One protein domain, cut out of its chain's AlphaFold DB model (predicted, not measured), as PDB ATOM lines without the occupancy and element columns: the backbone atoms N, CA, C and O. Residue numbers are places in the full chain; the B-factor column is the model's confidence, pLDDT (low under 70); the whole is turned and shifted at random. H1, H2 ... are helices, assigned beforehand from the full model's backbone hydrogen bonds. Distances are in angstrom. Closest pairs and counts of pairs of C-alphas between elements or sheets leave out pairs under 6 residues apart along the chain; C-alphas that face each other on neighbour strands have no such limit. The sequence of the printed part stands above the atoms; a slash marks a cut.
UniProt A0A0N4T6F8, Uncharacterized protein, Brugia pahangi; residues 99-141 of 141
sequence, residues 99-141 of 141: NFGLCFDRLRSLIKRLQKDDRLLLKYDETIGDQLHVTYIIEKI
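AT A GLANCE: This is residues 99 to 141 of the 141 residues of an uncharacterized protein of Brugia pahangi (UniProt A0A0N4T6F8). Two helices of equal residue count, H1 then H2, meet near their ends in an open corner, like an L, and a tail of residues 135 to 141 runs on beyond H2. The printed part has 43 residues with two named helices and no named strand; its class is all helix. It is extended, with a radius of gyration of the C-alphas of 14.6 A, and spans 42 by 26 by 14 A.

HOW THE PARTS SIT: Start with H1, residues 100 to 116, and go through the tight link of one residue, Asp 117, into H2, residues 118 to 134. Look at the C-alphas of Leu 114 and Leu 121, the closest of the two helices, 6.0 A apart. H1 and H2 are close but not clearly touching, with 2 pairs of C-alphas within 8 A. Their lines stand about perpendicular, only just, at 72 degrees. In H1 and H2 every O i to N i+4 pair is within hydrogen-bond range.

IN THESE COORDINATES: Find C-alpha 100 at (32.467, -32.720, -10.388); from there H1 runs 24.3 A to C-alpha 116. H2 begins at C-alpha 118, at (34.273, -58.143, -0.692), and runs 24.2 A to C-alpha 134, at (40.228, -45.731, 19.260).

THE WHOLE: The two C-alphas farthest apart are those of Gly 101 and Ile 141, at 43.2 A. The printed part has no cut and ends at the chain's last residue. In the B-factor column, residues 134 to 141 have pLDDT under 70, low confidence in this model.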
ATOM      1  N   ASN A  99      35.194 -29.607 -10.066       85.31
ATOM      2  CA  ASN A  99      35.790 -30.901  -9.780       85.31
ATOM      3  C   ASN A  99      34.761 -32.030  -9.839       85.31
ATOM      4  O   ASN A  99      35.061 -33.147  -9.416       85.31
ATOM      5  N   PHE A 100      33.573 -31.778 -10.396       89.94
ATOM      6  CA  PHE A 100      32.467 -32.720 -10.388       89.94
ATOM      7  C   PHE A 100      32.852 -34.002 -11.123       89.94
ATOM      8  O   PHE A 100      32.713 -35.093 -10.571       89.94
ATOM      9  N   GLY A 101      33.434 -33.867 -12.319       87.50
ATOM     10  CA  GLY A 101      33.925 -35.006 -13.097       87.50
ATOM     11  C   GLY A 101      34.973 -35.827 -12.339       87.50
ATOM     12  O   GLY A 101      34.847 -37.043 -12.230       87.50
ATOM     13  N   LEU A 102      35.956 -35.163 -11.718       89.19
ATOM     14  CA  LEU A 102      37.019 -35.833 -10.957       89.19
ATOM     15  C   LEU A 102      36.476 -36.579  -9.733       89.19
ATOM     16  O   LEU A 102      36.870 -37.718  -9.469       89.19
ATOM     17  N   CYS A 103      35.572 -35.952  -8.983       93.25
ATOM     18  CA  CYS A 103      34.915 -36.564  -7.834       93.25
ATOM     19  C   CYS A 103      34.064 -37.764  -8.261       93.25
ATOM     20  O   CYS A 103      34.144 -38.831  -7.648       93.25
ATOM     21  N   PHE A 104      33.296 -37.615  -9.339       93.31
ATOM     22  CA  PHE A 104      32.441 -38.668  -9.862       93.31
ATOM     23  C   PHE A 104      33.240 -39.871 -10.377       93.31
ATOM     24  O   PHE A 104      32.905 -41.011 -10.051       93.31
ATOM     25  N   ASP A 105      34.335 -39.649 -11.105       93.94
ATOM     26  CA  ASP A 105      35.176 -40.740 -11.606       93.94
ATOM     27  C   ASP A 105      35.909 -41.474 -10.479       93.94
ATOM     28  O   ASP A 105      35.988 -42.709 -10.490       93.94
ATOM     29  N   ARG A 106      36.378 -40.747  -9.455       95.88
ATOM     30  CA  ARG A 106      36.939 -41.359  -8.240       95.88
ATOM     31  C   ARG A 106      35.905 -42.221  -7.523       95.88
ATOM     32  O   ARG A 106      36.209 -43.367  -7.189       95.88
ATOM     33  N   LEU A 107      34.689 -41.706  -7.338       94.94
ATOM     34  CA  LEU A 107      33.591 -42.444  -6.714       94.94
ATOM     35  C   LEU A 107      33.242 -43.705  -7.514       94.94
ATOM     36  O   LEU A 107      33.179 -44.800  -6.958       94.94
ATOM     37  N   ARG A 108      33.079 -43.577  -8.832       95.62
ATOM     38  CA  ARG A 108      32.774 -44.702  -9.723       95.62
ATOM     39  C   ARG A 108      33.865 -45.779  -9.661       95.62
ATOM     40  O   ARG A 108      33.550 -46.968  -9.623       95.62
ATOM     41  N   SER A 109      35.135 -45.379  -9.645       95.81
ATOM     42  CA  SER A 109      36.272 -46.299  -9.519       95.81
ATOM     43  C   SER A 109      36.275 -47.028  -8.172       95.81
ATOM     44  O   SER A 109      36.461 -48.246  -8.125       95.81
ATOM     45  N   LEU A 110      35.997 -46.308  -7.081       92.25
ATOM     46  CA  LEU A 110      35.870 -46.894  -5.748       92.25
ATOM     47  C   LEU A 110      34.743 -47.934  -5.699       92.25
ATOM     48  O   LEU A 110      34.981 -49.055  -5.258       92.25
ATOM     49  N   ILE A 111      33.557 -47.606  -6.220       92.25
ATOM     50  CA  ILE A 111      32.413 -48.529  -6.270       92.25
ATOM     51  C   ILE A 111      32.780 -49.809  -7.027       92.25
ATOM     52  O   ILE A 111      32.543 -50.904  -6.523       92.25
ATOM     53  N   LYS A 112      33.423 -49.691  -8.197       94.06
ATOM     54  CA  LYS A 112      33.865 -50.861  -8.976       94.06
ATOM     55  C   LYS A 112      34.841 -51.747  -8.204       94.06
ATOM     56  O   LYS A 112      34.765 -52.966  -8.309       94.06
ATOM     57  N   ARG A 113      35.772 -51.151  -7.453       93.75
ATOM     58  CA  ARG A 113      36.737 -51.899  -6.632       93.75
ATOM     59  C   ARG A 113      36.051 -52.627  -5.482       93.75
ATOM     60  O   ARG A 113      36.351 -53.793  -5.266       93.75
ATOM     61  N   LEU A 114      35.121 -51.960  -4.802       90.12
ATOM     62  CA  LEU A 114      34.356 -52.549  -3.701       90.12
ATOM     63  C   LEU A 114      33.454 -53.693  -4.178       90.12
ATOM     64  O   LEU A 114      33.383 -54.716  -3.520       90.12
ATOM     65  N   GLN A 115      32.824 -53.560  -5.348       88.31
ATOM     66  CA  GLN A 115      31.997 -54.625  -5.935       88.31
ATOM     67  C   GLN A 115      32.803 -55.837  -6.419       88.31
ATOM     68  O   GLN A 115      32.238 -56.910  -6.610       88.31
ATOM     69  N   LYS A 116      34.099 -55.659  -6.694       91.81
ATOM     70  CA  LYS A 116      34.969 -56.725  -7.201       91.81
ATOM     71  C   LYS A 116      35.601 -57.548  -6.075       91.81
ATOM     72  O   LYS A 116      35.969 -58.693  -6.319       91.81
ATOM     73  N   ASP A 117      35.774 -56.961  -4.894       90.12
ATOM     74  CA  ASP A 117      36.475 -57.589  -3.778       90.12
ATOM     75  C   ASP A 117      35.789 -57.282  -2.440       90.12
ATOM     76  O   ASP A 117      36.026 -56.244  -1.818       90.12
ATOM     77  N   ASP A 118      34.981 -58.233  -1.972       85.31
ATOM     78  CA  ASP A 118      34.273 -58.143  -0.692       85.31
ATOM     79  C   ASP A 118      35.231 -58.036   0.507       85.31
ATOM     80  O   ASP A 118      34.880 -57.458   1.539       85.31
ATOM     81  N   ARG A 119      36.478 -58.520   0.383       91.69
ATOM     82  CA  ARG A 119      37.485 -58.412   1.456       91.69
ATOM     83  C   ARG A 119      37.901 -56.967   1.687       91.69
ATOM     84  O   ARG A 119      38.225 -56.586   2.809       91.69
ATOM     85  N   LEU A 120      37.889 -56.157   0.629       89.38
ATOM     86  CA  LEU A 120      38.200 -54.738   0.724       89.38
ATOM     87  C   LEU A 120      37.129 -54.005   1.540       89.38
ATOM     88  O   LEU A 120      37.469 -53.133   2.335       89.38
ATOM     89  N   LEU A 121      35.859 -54.379   1.367       86.75
ATOM     90  CA  LEU A 121      34.754 -53.816   2.137       86.75
ATOM     91  C   LEU A 121      34.864 -54.186   3.621       86.75
ATOM     92  O   LEU A 121      34.768 -53.297   4.462       86.75
ATOM     93  N   LEU A 122      35.147 -55.457   3.927       88.50
ATOM     94  CA  LEU A 122      35.374 -55.919   5.304       88.50
ATOM     95  C   LEU A 122      36.524 -55.160   5.977       88.50
ATOM     96  O   LEU A 122      36.370 -54.665   7.086       88.50
ATOM     97  N   LYS A 123      37.642 -54.968   5.269       92.38
ATOM     98  CA  LYS A 123      38.786 -54.208   5.788       92.38
ATOM     99  C   LYS A 123      38.441 -52.746   6.096       92.38
ATOM    100  O   LYS A 123      38.956 -52.183   7.061       92.38
ATOM    101  N   TYR A 124      37.610 -52.108   5.268       88.88
ATOM    102  CA  TYR A 124      37.135 -50.753   5.553       88.88
ATOM    103  C   TYR A 124      36.235 -50.723   6.786       88.88
ATOM    104  O   TYR A 124      36.388 -49.816   7.597       88.88
ATOM    105  N   ASP A 125      35.347 -51.703   6.934       88.56
ATOM    106  CA  ASP A 125      34.447 -51.809   8.083       88.56
ATOM    107  C   ASP A 125      35.230 -51.985   9.393       88.56
ATOM    108  O   ASP A 125      35.025 -51.226  10.338       88.56
ATOM    109  N   GLU A 126      36.221 -52.882   9.401       91.12
ATOM    110  CA  GLU A 126      37.158 -53.063  10.519       91.12
ATOM    111  C   GLU A 126      37.909 -51.765  10.836       91.12
ATOM    112  O   GLU A 126      37.903 -51.309  11.973       91.12
ATOM    113  N   THR A 127      38.483 -51.107   9.823       89.88
ATOM    114  CA  THR A 127      39.245 -49.859  10.021       89.88
ATOM    115  C   THR A 127      38.367 -48.734  10.572       89.88
ATOM    116  O   THR A 127      38.813 -47.947  11.406       89.88
ATOM    117  N   ILE A 128      37.124 -48.622  10.101       87.44
ATOM    118  CA  ILE A 128      36.164 -47.631  10.601       87.44
ATOM    119  C   ILE A 128      35.767 -47.979  12.036       87.44
ATOM    120  O   ILE A 128      35.724 -47.085  12.879       87.44
ATOM    121  N   GLY A 129      35.521 -49.258  12.330       85.19
ATOM    122  CA  GLY A 129      35.262 -49.751  13.680       85.19
ATOM    123  C   GLY A 129      36.400 -49.414  14.641       85.19
ATOM    124  O   GLY A 129      36.157 -48.812  15.686       85.19
ATOM    125  N   ASP A 130      37.638 -49.698  14.245       84.56
ATOM    126  CA  ASP A 130      38.842 -49.365  15.003       84.56
ATOM    127  C   ASP A 130      38.962 -47.860  15.213       84.56
ATOM    128  O   ASP A 130      39.208 -47.421  16.327       84.56
ATOM    129  N   GLN A 131      38.733 -47.035  14.189       81.94
ATOM    130  CA  GLN A 131      38.766 -45.578  14.344       81.94
ATOM    131  C   GLN A 131      37.688 -45.086  15.310       81.94
ATOM    132  O   GLN A 131      37.972 -44.263  16.175       81.94
ATOM    133  N   LEU A 132      36.464 -45.597  15.215       78.62
ATOM    134  CA  LEU A 132      35.389 -45.230  16.136       78.62
ATOM    135  C   LEU A 132      35.682 -45.689  17.573       78.62
ATOM    136  O   LEU A 132      35.324 -44.984  18.517       78.62
ATOM    137  N   HIS A 133      36.360 -46.826  17.737       70.44
ATOM    138  CA  HIS A 133      36.733 -47.378  19.036       70.44
ATOM    139  C   HIS A 133      37.942 -46.659  19.657       70.44
ATOM    140  O   HIS A 133      37.896 -46.253  20.816       70.44
ATOM    141  N   VAL A 134      38.992 -46.425  18.866       66.75
ATOM    142  CA  VAL A 134      40.228 -45.731  19.260       66.75
ATOM    143  C   VAL A 134      39.972 -44.245  19.539       66.75
ATOM    144  O   VAL A 134      40.646 -43.667  20.386       66.75
ATOM    145  N   THR A 135      38.975 -43.628  18.892       59.38
ATOM    146  CA  THR A 135      38.643 -42.200  19.090       59.38
ATOM    147  C   THR A 135      37.642 -41.949  20.238       59.38
ATOM    148  O   THR A 135      37.306 -40.799  20.490       59.38
ATOM    149  N   TYR A 136      37.187 -42.975  20.974       58.00
ATOM    150  CA  TYR A 136      36.395 -42.830  22.216       58.00
ATOM    151  C   TYR A 136      35.183 -41.864  22.106       58.00
ATOM    152  O   TYR A 136      35.008 -40.975  22.933       58.00
ATOM    153  N   ILE A 137      34.336 -42.005  21.071       58.69
ATOM    154  CA  ILE A 137      33.092 -41.200  20.931       58.69
ATOM    155  C   ILE A 137      31.839 -41.945  21.419       58.69
ATOM    156  O   ILE A 137      30.811 -41.325  21.676       58.69
ATOM    157  N   ILE A 138      31.901 -43.263  21.613       54.56
ATOM    158  CA  ILE A 138      30.783 -44.019  22.188       54.56
ATOM    159  C   ILE A 138      31.251 -44.608  23.513       54.56
ATOM    160  O   ILE A 138      31.629 -45.777  23.595       54.56
ATOM    161  N   GLU A 139      31.238 -43.781  24.561       50.72
ATOM    162  CA  GLU A 139      31.054 -44.316  25.907       50.72
ATOM    163  C   GLU A 139      29.806 -45.199  25.870       50.72
ATOM    164  O   GLU A 139      28.741 -44.788  25.402       50.72
ATOM    165  N   LYS A 140      29.973 -46.456  26.282       51.28
ATOM    166  CA  LYS A 140      28.863 -47.384  26.446       51.28
ATOM    167  C   LYS A 140      27.897 -46.804  27.482       51.28
ATOM    168  O   LYS A 140      28.218 -46.810  28.667       51.28
ATOM    169  N   ILE A 141      26.751 -46.316  27.013       40.12
ATOM    170  CA  ILE A 141      25.524 -46.195  27.812       40.12
ATOM    171  C   ILE A 141      24.931 -47.593  27.971       40.12
ATOM    172  O   ILE A 141      24.914 -48.333  26.956       40.12
TER     173      ILE A 141